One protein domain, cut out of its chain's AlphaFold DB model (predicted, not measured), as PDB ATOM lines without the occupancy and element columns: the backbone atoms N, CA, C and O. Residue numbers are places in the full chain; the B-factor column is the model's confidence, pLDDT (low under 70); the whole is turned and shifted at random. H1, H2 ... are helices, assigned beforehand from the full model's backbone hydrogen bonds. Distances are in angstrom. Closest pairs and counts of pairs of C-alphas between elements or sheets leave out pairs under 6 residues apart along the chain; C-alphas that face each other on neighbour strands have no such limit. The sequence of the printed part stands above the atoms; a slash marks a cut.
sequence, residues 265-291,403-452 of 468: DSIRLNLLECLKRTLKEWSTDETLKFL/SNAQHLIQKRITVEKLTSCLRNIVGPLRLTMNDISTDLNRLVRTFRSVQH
ATOM      1  N   ASP A 265     -45.046   9.869 -37.492       67.12
ATOM      2  CA  ASP A 265     -43.961   8.921 -37.265       67.12
ATOM      3  C   ASP A 265     -42.973   9.395 -36.199       67.12
ATOM      4  O   ASP A 265     -42.539   8.578 -35.401       67.12
ATOM      5  N   SER A 266     -42.695  10.698 -36.072       76.81
ATOM      6  CA  SER A 266     -41.920  11.232 -34.941       76.81
ATOM      7  C   SER A 266     -42.617  10.967 -33.598       76.81
ATOM      8  O   SER A 266     -41.969  10.550 -32.638       76.81
ATOM      9  N   ILE A 267     -43.949  11.102 -33.532       79.19
ATOM     10  CA  ILE A 267     -44.724  10.766 -32.322       79.19
ATOM     11  C   ILE A 267     -44.665   9.254 -32.037       79.19
ATOM     12  O   ILE A 267     -44.455   8.857 -30.889       79.19
ATOM     13  N   ARG A 268     -44.793   8.406 -33.069       79.69
ATOM     14  CA  ARG A 268     -44.666   6.940 -32.941       79.69
ATOM     15  C   ARG A 268     -43.259   6.517 -32.506       79.69
ATOM     16  O   ARG A 268     -43.148   5.673 -31.627       79.69
ATOM     17  N   LEU A 269     -42.210   7.136 -33.051       79.50
ATOM     18  CA  LEU A 269     -40.808   6.885 -32.700       79.50
ATOM     19  C   LEU A 269     -40.495   7.300 -31.258       79.50
ATOM     20  O   LEU A 269     -39.921   6.504 -30.527       79.50
ATOM     21  N   ASN A 270     -40.940   8.480 -30.809       81.31
ATOM     22  CA  ASN A 270     -40.786   8.904 -29.409       81.31
ATOM     23  C   ASN A 270     -41.477   7.924 -28.442       81.31
ATOM     24  O   ASN A 270     -40.944   7.596 -27.384       81.31
ATOM     25  N   LEU A 271     -42.669   7.436 -28.802       83.88
ATOM     26  CA  LEU A 271     -43.432   6.507 -27.969       83.88
ATOM     27  C   LEU A 271     -42.852   5.081 -27.988       83.88
ATOM     28  O   LEU A 271     -42.849   4.414 -26.953       83.88
ATOM     29  N   LEU A 272     -42.294   4.647 -29.120       83.12
ATOM     30  CA  LEU A 272     -41.494   3.426 -29.238       83.12
ATOM     31  C   LEU A 272     -40.208   3.514 -28.402       83.12
ATOM     32  O   LEU A 272     -39.888   2.571 -27.684       83.12
ATOM     33  N   GLU A 273     -39.494   4.640 -28.447       84.88
ATOM     34  CA  GLU A 273     -38.288   4.861 -27.644       84.88
ATOM     35  C   GLU A 273     -38.612   4.838 -26.144       84.88
ATOM     36  O   GLU A 273     -37.909   4.191 -25.373       84.88
ATOM     37  N   CYS A 274     -39.720   5.461 -25.724       82.06
ATOM     38  CA  CYS A 274     -40.219   5.342 -24.354       82.06
ATOM     39  C   CYS A 274     -40.550   3.891 -23.974       82.06
ATOM     40  O   CYS A 274     -40.147   3.456 -22.899       82.06
ATOM     41  N   LEU A 275     -41.213   3.123 -24.847       84.25
ATOM     42  CA  LEU A 275     -41.516   1.709 -24.594       84.25
ATOM     43  C   LEU A 275     -40.237   0.865 -24.456       84.25
ATOM     44  O   LEU A 275     -40.121   0.095 -23.505       84.25
ATOM     45  N   LYS A 276     -39.250   1.051 -25.342       81.25
ATOM     46  CA  LYS A 276     -37.925   0.411 -25.243       81.25
ATOM     47  C   LYS A 276     -37.205   0.788 -23.951       81.25
ATOM     48  O   LYS A 276     -36.653  -0.084 -23.283       81.25
ATOM     49  N   ARG A 277     -37.236   2.073 -23.579       83.81
ATOM     50  CA  ARG A 277     -36.625   2.583 -22.346       83.81
ATOM     51  C   ARG A 277     -37.239   1.912 -21.120       83.81
ATOM     52  O   ARG A 277     -36.484   1.393 -20.312       83.81
ATOM     53  N   THR A 278     -38.569   1.826 -21.039       83.44
ATOM     54  CA  THR A 278     -39.268   1.143 -19.939       83.44
ATOM     55  C   THR A 278     -39.028  -0.371 -19.930       83.44
ATOM     56  O   THR A 278     -38.808  -0.931 -18.864       83.44
ATOM     57  N   LEU A 279     -38.993  -1.051 -21.085       82.75
ATOM     58  CA  LEU A 279     -38.642  -2.482 -21.139       82.75
ATOM     59  C   LEU A 279     -37.217  -2.737 -20.616       82.75
ATOM     60  O   LEU A 279     -37.010  -3.667 -19.839       82.75
ATOM     61  N   LYS A 280     -36.256  -1.878 -20.983       77.94
ATOM     62  CA  LYS A 280     -34.864  -1.941 -20.509       77.94
ATOM     63  C   LYS A 280     -34.714  -1.552 -19.029       77.94
ATOM     64  O   LYS A 280     -33.889  -2.125 -18.329       77.94
ATOM     65  N   GLU A 281     -35.528  -0.613 -18.554       81.25
ATOM     66  CA  GLU A 281     -35.663  -0.207 -17.144       81.25
ATOM     67  C   GLU A 281     -36.342  -1.287 -16.281       81.25
ATOM     68  O   GLU A 281     -36.241  -1.242 -15.062       81.25
ATOM     69  N   TRP A 282     -37.019  -2.270 -16.886       76.81
ATOM     70  CA  TRP A 282     -37.572  -3.439 -16.188       76.81
ATOM     71  C   TRP A 282     -36.632  -4.654 -16.234       76.81
ATOM     72  O   TRP A 282     -36.774  -5.567 -15.427       76.81
ATOM     73  N   SER A 283     -35.653  -4.678 -17.142       70.62
ATOM     74  CA  SER A 283     -34.585  -5.684 -17.180       70.62
ATOM     75  C   SER A 283     -33.327  -5.182 -16.454       70.62
ATOM     76  O   SER A 283     -32.294  -4.963 -17.090       70.62
ATOM     77  N   THR A 284     -33.418  -4.950 -15.139       71.19
ATOM     78  CA  THR A 284     -32.277  -4.500 -14.311       71.19
ATOM     79  C   THR A 284     -31.591  -5.649 -13.578       71.19
ATOM     80  O   THR A 284     -32.185  -6.712 -13.388       71.19
ATOM     81  N   ASP A 285     -30.363  -5.428 -13.105       64.19
ATOM     82  CA  ASP A 285     -29.610  -6.421 -12.331       64.19
ATOM     83  C   ASP A 285     -30.224  -6.666 -10.942       64.19
ATOM     84  O   ASP A 285     -30.155  -7.780 -10.429       64.19
ATOM     85  N   GLU A 286     -30.910  -5.684 -10.344       64.88
ATOM     86  CA  GLU A 286     -31.704  -5.890  -9.123       64.88
ATOM     87  C   GLU A 286     -32.966  -6.706  -9.411       64.88
ATOM     88  O   GLU A 286     -33.355  -7.544  -8.601       64.88
ATOM     89  N   THR A 287     -33.588  -6.499 -10.575       70.19
ATOM     90  CA  THR A 287     -34.720  -7.316 -11.028       70.19
ATOM     91  C   THR A 287     -34.261  -8.745 -11.307       70.19
ATOM     92  O   THR A 287     -34.934  -9.687 -10.902       70.19
ATOM     93  N   LEU A 288     -33.081  -8.932 -11.905       65.88
ATOM     94  CA  LEU A 288     -32.448 -10.239 -12.070       65.88
ATOM     95  C   LEU A 288     -32.166 -10.877 -10.699       65.88
ATOM     96  O   LEU A 288     -32.663 -11.961 -10.410       65.88
ATOM     97  N   LYS A 289     -31.480 -10.172  -9.800       69.62
ATOM     98  CA  LYS A 289     -31.189 -10.635  -8.437       69.62
ATOM     99  C   LYS A 289     -32.452 -10.971  -7.633       69.62
ATOM    100  O   LYS A 289     -32.456 -11.939  -6.881       69.62
ATOM    101  N   PHE A 290     -33.550 -10.241  -7.819       64.31
ATOM    102  CA  PHE A 290     -34.848 -10.567  -7.220       64.31
ATOM    103  C   PHE A 290     -35.529 -11.777  -7.886       64.31
ATOM    104  O   PHE A 290     -36.206 -12.554  -7.213       64.31
ATOM    105  N   LEU A 291     -35.358 -11.954  -9.200       62.34
ATOM    106  CA  LEU A 291     -35.907 -13.076  -9.966       62.34
ATOM    107  C   LEU A 291     -35.098 -14.379  -9.832       62.34
ATOM    108  O   LEU A 291     -35.592 -15.426 -10.256       62.34
ATOM    109  N   SER A 403     -41.092 -20.486  -1.439       72.50
ATOM    110  CA  SER A 403     -40.708 -19.222  -2.050       72.50
ATOM    111  C   SER A 403     -40.585 -19.379  -3.561       72.50
ATOM    112  O   SER A 403     -40.979 -18.464  -4.279       72.50
ATOM    113  N   ASN A 404     -40.156 -20.546  -4.054       71.75
ATOM    114  CA  ASN A 404     -40.113 -20.847  -5.479       71.75
ATOM    115  C   ASN A 404     -41.531 -20.894  -6.084       71.75
ATOM    116  O   ASN A 404     -41.790 -20.212  -7.073       71.75
ATOM    117  N   ALA A 405     -42.491 -21.582  -5.456       72.88
ATOM    118  CA  ALA A 405     -43.894 -21.580  -5.884       72.88
ATOM    119  C   ALA A 405     -44.536 -20.178  -5.869       72.88
ATOM    120  O   ALA A 405     -45.180 -19.798  -6.853       72.88
ATOM    121  N   GLN A 406     -44.334 -19.372  -4.812       79.62
ATOM    122  CA  GLN A 406     -44.792 -17.969  -4.804       79.62
ATOM    123  C   GLN A 406     -44.202 -17.195  -5.984       79.62
ATOM    124  O   GLN A 406     -44.900 -16.459  -6.683       79.62
ATOM    125  N   HIS A 407     -42.903 -17.368  -6.197       76.00
ATOM    126  CA  HIS A 407     -42.137 -16.636  -7.182       76.00
ATOM    127  C   HIS A 407     -42.489 -17.048  -8.623       76.00
ATOM    128  O   HIS A 407     -42.583 -16.199  -9.509       76.00
ATOM    129  N   LEU A 408     -42.788 -18.326  -8.858       79.12
ATOM    130  CA  LEU A 408     -43.295 -18.848 -10.127       79.12
ATOM    131  C   LEU A 408     -44.694 -18.292 -10.449       79.12
ATOM    132  O   LEU A 408     -44.964 -17.918 -11.594       79.12
ATOM    133  N   ILE A 409     -45.565 -18.160  -9.441       80.44
ATOM    134  CA  ILE A 409     -46.876 -17.503  -9.579       80.44
ATOM    135  C   ILE A 409     -46.699 -16.012  -9.915       80.44
ATOM    136  O   ILE A 409     -47.334 -15.520 -10.850       80.44
ATOM    137  N   GLN A 410     -45.806 -15.304  -9.215       80.44
ATOM    138  CA  GLN A 410     -45.489 -13.898  -9.500       80.44
ATOM    139  C   GLN A 410     -44.937 -13.718 -10.923       80.44
ATOM    140  O   GLN A 410     -45.445 -12.878 -11.664       80.44
ATOM    141  N   LYS A 411     -43.982 -14.557 -11.354       78.12
ATOM    142  CA  LYS A 411     -43.465 -14.585 -12.736       78.12
ATOM    143  C   LYS A 411     -44.582 -14.788 -13.760       78.12
ATOM    144  O   LYS A 411     -44.677 -14.007 -14.707       78.12
ATOM    145  N   ARG A 412     -45.463 -15.777 -13.558       82.06
ATOM    146  CA  ARG A 412     -46.601 -16.044 -14.457       82.06
ATOM    147  C   ARG A 412     -47.525 -14.830 -14.585       82.06
ATOM    148  O   ARG A 412     -47.880 -14.462 -15.703       82.06
ATOM    149  N   ILE A 413     -47.885 -14.197 -13.466       83.38
ATOM    150  CA  ILE A 413     -48.736 -12.998 -13.454       83.38
ATOM    151  C   ILE A 413     -48.045 -11.843 -14.192       83.38
ATOM    152  O   ILE A 413     -48.669 -11.214 -15.047       83.38
ATOM    153  N   THR A 414     -46.765 -11.584 -13.916       82.81
ATOM    154  CA  THR A 414     -45.995 -10.509 -14.562       82.81
ATOM    155  C   THR A 414     -45.907 -10.701 -16.076       82.81
ATOM    156  O   THR A 414     -46.179  -9.753 -16.814       82.81
ATOM    157  N   VAL A 415     -45.622 -11.917 -16.554       83.06
ATOM    158  CA  VAL A 415     -45.603 -12.230 -17.995       83.06
ATOM    159  C   VAL A 415     -46.989 -12.042 -18.621       83.06
ATOM    160  O   VAL A 415     -47.105 -11.376 -19.645       83.06
ATOM    161  N   GLU A 416     -48.058 -12.537 -17.989       82.81
ATOM    162  CA  GLU A 416     -49.430 -12.366 -18.490       82.81
ATOM    163  C   GLU A 416     -49.828 -10.881 -18.602       82.81
ATOM    164  O   GLU A 416     -50.399 -10.454 -19.614       82.81
ATOM    165  N   LYS A 417     -49.495 -10.062 -17.590       83.62
ATOM    166  CA  LYS A 417     -49.773  -8.617 -17.631       83.62
ATOM    167  C   LYS A 417     -48.896  -7.900 -18.654       83.62
ATOM    168  O   LYS A 417     -49.419  -7.040 -19.356       83.62
ATOM    169  N   LEU A 418     -47.628  -8.286 -18.811       85.38
ATOM    170  CA  LEU A 418     -46.743  -7.764 -19.855       85.38
ATOM    171  C   LEU A 418     -47.317  -8.042 -21.255       85.38
ATOM    172  O   LEU A 418     -47.515  -7.101 -22.022       85.38
ATOM    173  N   THR A 419     -47.680  -9.290 -21.567       82.81
ATOM    174  CA  THR A 419     -48.297  -9.667 -22.852       82.81
ATOM    175  C   THR A 419     -49.607  -8.913 -23.107       82.81
ATOM    176  O   THR A 419     -49.837  -8.426 -24.217       82.81
ATOM    177  N   SER A 420     -50.456  -8.763 -22.083       83.56
ATOM    178  CA  SER A 420     -51.714  -8.010 -22.185       83.56
ATOM    179  C   SER A 420     -51.475  -6.517 -22.450       83.56
ATOM    180  O   SER A 420     -52.029  -5.954 -23.398       83.56
ATOM    181  N   CYS A 421     -50.597  -5.872 -21.677       82.00
ATOM    182  CA  CYS A 421     -50.224  -4.471 -21.870       82.00
ATOM    183  C   CYS A 421     -49.607  -4.229 -23.253       82.00
ATOM    184  O   CYS A 421     -50.015  -3.295 -23.938       82.00
ATOM    185  N   LEU A 422     -48.696  -5.094 -23.708       84.62
ATOM    186  CA  LEU A 422     -48.085  -4.980 -25.033       84.62
ATOM    187  C   LEU A 422     -49.119  -5.111 -26.155       84.62
ATOM    188  O   LEU A 422     -49.127  -4.273 -27.054       84.62
ATOM    189  N   ARG A 423     -50.058  -6.064 -26.078       82.88
ATOM    190  CA  ARG A 423     -51.165  -6.175 -27.050       82.88
ATOM    191  C   ARG A 423     -52.021  -4.899 -27.098       82.88
ATOM    192  O   ARG A 423     -52.379  -4.443 -28.182       82.88
ATOM    193  N   ASN A 424     -52.285  -4.290 -25.939       80.88
ATOM    194  CA  ASN A 424     -53.043  -3.039 -25.812       80.88
ATOM    195  C   ASN A 424     -52.270  -1.777 -26.255       80.88
ATOM    196  O   ASN A 424     -52.885  -0.730 -26.453       80.88
ATOM    197  N   ILE A 425     -50.945  -1.858 -26.415       82.00
ATOM    198  CA  ILE A 425     -50.066  -0.739 -26.796       82.00
ATOM    199  C   ILE A 425     -49.668  -0.848 -28.276       82.00
ATOM    200  O   ILE A 425     -49.915   0.071 -29.054       82.00
ATOM    201  N   VAL A 426     -49.101  -1.985 -28.687       81.00
ATOM    202  CA  VAL A 426     -48.523  -2.211 -30.024       81.00
ATOM    203  C   VAL A 426     -49.571  -2.038 -31.129       81.00
ATOM    204  O   VAL A 426     -49.339  -1.290 -32.079       81.00
ATOM    205  N   GLY A 427     -50.750  -2.653 -30.972       78.94
ATOM    206  CA  GLY A 427     -51.832  -2.594 -31.961       78.94
ATOM    207  C   GLY A 427     -52.368  -1.174 -32.202       78.94
ATOM    208  O   GLY A 427     -52.256  -0.674 -33.325       78.94
ATOM    209  N   PRO A 428     -52.911  -0.479 -31.180       81.00
ATOM    210  CA  PRO A 428     -53.471   0.868 -31.340       81.00
ATOM    211  C   PRO A 428     -52.465   1.932 -31.801       81.00
ATOM    212  O   PRO A 428     -52.856   2.895 -32.459       81.00
ATOM    213  N   LEU A 429     -51.175   1.760 -31.495       75.88
ATOM    214  CA  LEU A 429     -50.099   2.666 -31.920       75.88
ATOM    215  C   LEU A 429     -49.472   2.285 -33.273       75.88
ATOM    216  O   LEU A 429     -48.652   3.035 -33.816       75.88
ATOM    217  N   ARG A 430     -49.873   1.136 -33.837       69.50
ATOM    218  CA  ARG A 430     -49.335   0.557 -35.077       69.50
ATOM    219  C   ARG A 430     -47.812   0.371 -35.013       69.50
ATOM    220  O   ARG A 430     -47.121   0.667 -35.987       69.50
ATOM    221  N   LEU A 431     -47.290  -0.044 -33.861       76.56
ATOM    222  CA  LEU A 431     -45.905  -0.515 -33.739       76.56
ATOM    223  C   LEU A 431     -45.825  -1.933 -34.327       76.56
ATOM    224  O   LEU A 431     -46.829  -2.650 -34.329       76.56
ATOM    225  N   THR A 432     -44.666  -2.351 -34.831       78.81
ATOM    226  CA  THR A 432     -44.440  -3.757 -35.199       78.81
ATOM    227  C   THR A 432     -43.881  -4.514 -33.996       78.81
ATOM    228  O   THR A 432     -43.274  -3.919 -33.106       78.81
ATOM    229  N   MET A 433     -44.072  -5.835 -33.940       78.62
ATOM    230  CA  MET A 433     -43.466  -6.617 -32.856       78.62
ATOM    231  C   MET A 433     -41.938  -6.678 -33.006       78.62
ATOM    232  O   MET A 433     -41.230  -6.652 -32.005       78.62
ATOM    233  N   ASN A 434     -41.425  -6.656 -34.242       81.75
ATOM    234  CA  ASN A 434     -39.996  -6.587 -34.559       81.75
ATOM    235  C   ASN A 434     -39.321  -5.336 -33.973       81.75
ATOM    236  O   ASN A 434     -38.178  -5.425 -33.535       81.75
ATOM    237  N   ASP A 435     -40.027  -4.199 -33.892       79.94
ATOM    238  CA  ASP A 435     -39.484  -2.971 -33.292       79.94
ATOM    239  C   ASP A 435     -39.054  -3.175 -31.828       79.94
ATOM    240  O   ASP A 435     -38.134  -2.507 -31.360       79.94
ATOM    241  N   ILE A 436     -39.710  -4.080 -31.090       80.31
ATOM    242  CA  ILE A 436     -39.490  -4.310 -29.650       80.31
ATOM    243  C   ILE A 436     -39.071  -5.743 -29.300       80.31
ATOM    244  O   ILE A 436     -38.825  -6.021 -28.129       80.31
ATOM    245  N   SER A 437     -38.980  -6.655 -30.272       80.81
ATOM    246  CA  SER A 437     -38.758  -8.085 -30.022       80.81
ATOM    247  C   SER A 437     -37.425  -8.366 -29.334       80.81
ATOM    248  O   SER A 437     -37.347  -9.275 -28.515       80.81
ATOM    249  N   THR A 438     -36.385  -7.575 -29.600       80.19
ATOM    250  CA  THR A 438     -35.064  -7.703 -28.967       80.19
ATOM    251  C   THR A 438     -35.101  -7.364 -27.476       80.19
ATOM    252  O   THR A 438     -34.638  -8.149 -26.649       80.19
ATOM    253  N   ASP A 439     -35.702  -6.229 -27.121       79.50
ATOM    254  CA  ASP A 439     -35.845  -5.764 -25.737       79.50
ATOM    255  C   ASP A 439     -36.861  -6.628 -24.961       79.50
ATOM    256  O   ASP A 439     -36.622  -7.004 -23.813       79.50
ATOM    257  N   LEU A 440     -37.942  -7.057 -25.624       82.44
ATOM    258  CA  LEU A 440     -38.902  -8.018 -25.080       82.44
ATOM    259  C   LEU A 440     -38.268  -9.394 -24.844       82.44
ATOM    260  O   LEU A 440     -38.467  -9.967 -23.780       82.44
ATOM    261  N   ASN A 441     -37.474  -9.923 -25.780       78.25
ATOM    262  CA  ASN A 441     -36.802 -11.214 -25.604       78.25
ATOM    263  C   ASN A 441     -35.677 -11.156 -24.563       78.25
ATOM    264  O   ASN A 441     -35.370 -12.186 -23.965       78.25
ATOM    265  N   ARG A 442     -35.077  -9.988 -24.295       79.38
ATOM    266  CA  ARG A 442     -34.201  -9.796 -23.125       79.38
ATOM    267  C   ARG A 442     -35.002  -9.944 -21.826       79.38
ATOM    268  O   ARG A 442     -34.668 -10.799 -21.011       79.38
ATOM    269  N   LEU A 443     -36.110  -9.214 -21.689       81.38
ATOM    270  CA  LEU A 443     -36.993  -9.280 -20.514       81.38
ATOM    271  C   LEU A 443     -37.683 -10.653 -20.339       81.38
ATOM    272  O   LEU A 443     -37.859 -11.137 -19.226       81.38
ATOM    273  N   VAL A 444     -38.038 -11.347 -21.424       73.44
ATOM    274  CA  VAL A 444     -38.615 -12.703 -21.356       73.44
ATOM    275  C   VAL A 444     -37.548 -13.756 -21.042       73.44
ATOM    276  O   VAL A 444     -37.842 -14.706 -20.313       73.44
ATOM    277  N   ARG A 445     -36.287 -13.574 -21.465       72.50
ATOM    278  CA  ARG A 445     -35.170 -14.412 -20.989       72.50
ATOM    279  C   ARG A 445     -34.948 -14.257 -19.479       72.50
ATOM    280  O   ARG A 445     -34.737 -15.274 -18.825       72.50
ATOM    281  N   THR A 446     -35.148 -13.071 -18.885       66.00
ATOM    282  CA  THR A 446     -35.148 -12.930 -17.410       66.00
ATOM    283  C   THR A 446     -36.335 -13.617 -16.715       66.00
ATOM    284  O   THR A 446     -36.329 -13.721 -15.493       66.00
ATOM    285  N   PHE A 447     -37.300 -14.186 -17.443       64.38
ATOM    286  CA  PHE A 447     -38.327 -15.075 -16.878       64.38
ATOM    287  C   PHE A 447     -38.142 -16.560 -17.250       64.38
ATOM    288  O   PHE A 447     -38.468 -17.420 -16.430       64.38
ATOM    289  N   ARG A 448     -37.614 -16.883 -18.442       59.47
ATOM    290  CA  ARG A 448     -37.552 -18.265 -18.970       59.47
ATOM    291  C   ARG A 448     -36.468 -19.142 -18.336       59.47
ATOM    292  O   ARG A 448     -36.696 -20.340 -18.193       59.47
ATOM    293  N   SER A 449     -35.315 -18.596 -17.943       47.75
ATOM    294  CA  SER A 449     -34.146 -19.414 -17.552       47.75
ATOM    295  C   SER A 449     -34.303 -20.225 -16.254       47.75
ATOM    296  O   SER A 449     -33.426 -21.016 -15.932       47.75
ATOM    297  N   VAL A 450     -35.418 -20.084 -15.526       48.44
ATOM    298  CA  VAL A 450     -35.757 -20.925 -14.355       48.44
ATOM    299  C   VAL A 450     -36.521 -22.203 -14.740       48.44
ATOM    300  O   VAL A 450     -36.656 -23.108 -13.929       48.44
ATOM    301  N   GLN A 451     -37.011 -22.328 -15.978       46.25
ATOM    302  CA  GLN A 451     -37.906 -23.431 -16.360       46.25
ATOM    303  C   GLN A 451     -37.197 -24.780 -16.624       46.25
ATOM    304  O   GLN A 451     -37.873 -25.780 -16.833       46.25
ATOM    305  N   HIS A 452     -35.861 -24.819 -16.601       43.19
ATOM    306  CA  HIS A 452     -35.053 -25.998 -16.963       43.19
ATOM    307  C   HIS A 452     -34.509 -26.803 -15.768       43.19
ATOM    308  O   HIS A 452     -33.813 -27.792 -15.971       43.19
TER     309      HIS A 452
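What this domain is: This is residues 265 to 291 and 403 to 452 of the 468 residues of the protein "RNA polymerase II subunit B1 CTD phosphatase RPAP2 homolog" of Lates calcarifer (UniProt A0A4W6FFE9). Three helices lie nearly along one long axis in a loosely packed up-and-down bundle, each running against the one before it: the long H1 and H3 and, beside both, the shorter H4, with the three centres in a triangle. The small helix H2 sits slantwise at the end of H1 near the start of H3. The 77 printed residues, with four named helices in the order H1, H2, H3, H4 and no named strand, are all helix in class. The whole is only just compact, close to loose, with a radius of gyration of the C-alphas of 13.6 A, and spans 45 by 22 by 17 A.

Where its parts are: H1, residues 265 to 282, begins at C-alpha 265 (-43.961, 8.921, -37.265) and is 25.3 A long. H2 is residues 285 to 291, 9.5 A. H3, residues 403 to 429, measures 38.2 A. H4, residues 437 to 448, measures 15.1 A and ends at C-alpha 448 (-37.552, -18.265, -18.970).

How they stand to each other: H4 is the hub. With residues 439 to 443 alone it touches H1, the same way at a shallow tilt of 20 degrees; the closest C-alphas, of Leu 279 and Asp 439, are 6.3 A apart. H4 and H3 form a helical hairpin and only just touch, with 3 pairs of C-alphas within 8 A, the closest those of Lys 411 and Phe 447, 6.6 A. H2 and H4 only just touch, also with 3 pairs, the closest Leu 288 and Thr 446, 6.6 A. H1 and H3 are close but not clearly touching. Every O i to N i+4 pair is within hydrogen-bond range in H1 and H2, 21 of 23 in H3 and 7 of 8 in H4.

The domain as a whole: The C-alphas of Asp 265 and Ser 403 are the two farthest apart, 45.2 A. Residues 292 to 402 are not printed; C-alphas 291 and 403 are 11.1 A apart across the cut. The H1 to H2 link is tight and the H3 to H4 link short. Model confidence is under 70 at 15 residues, among them 446 to 452.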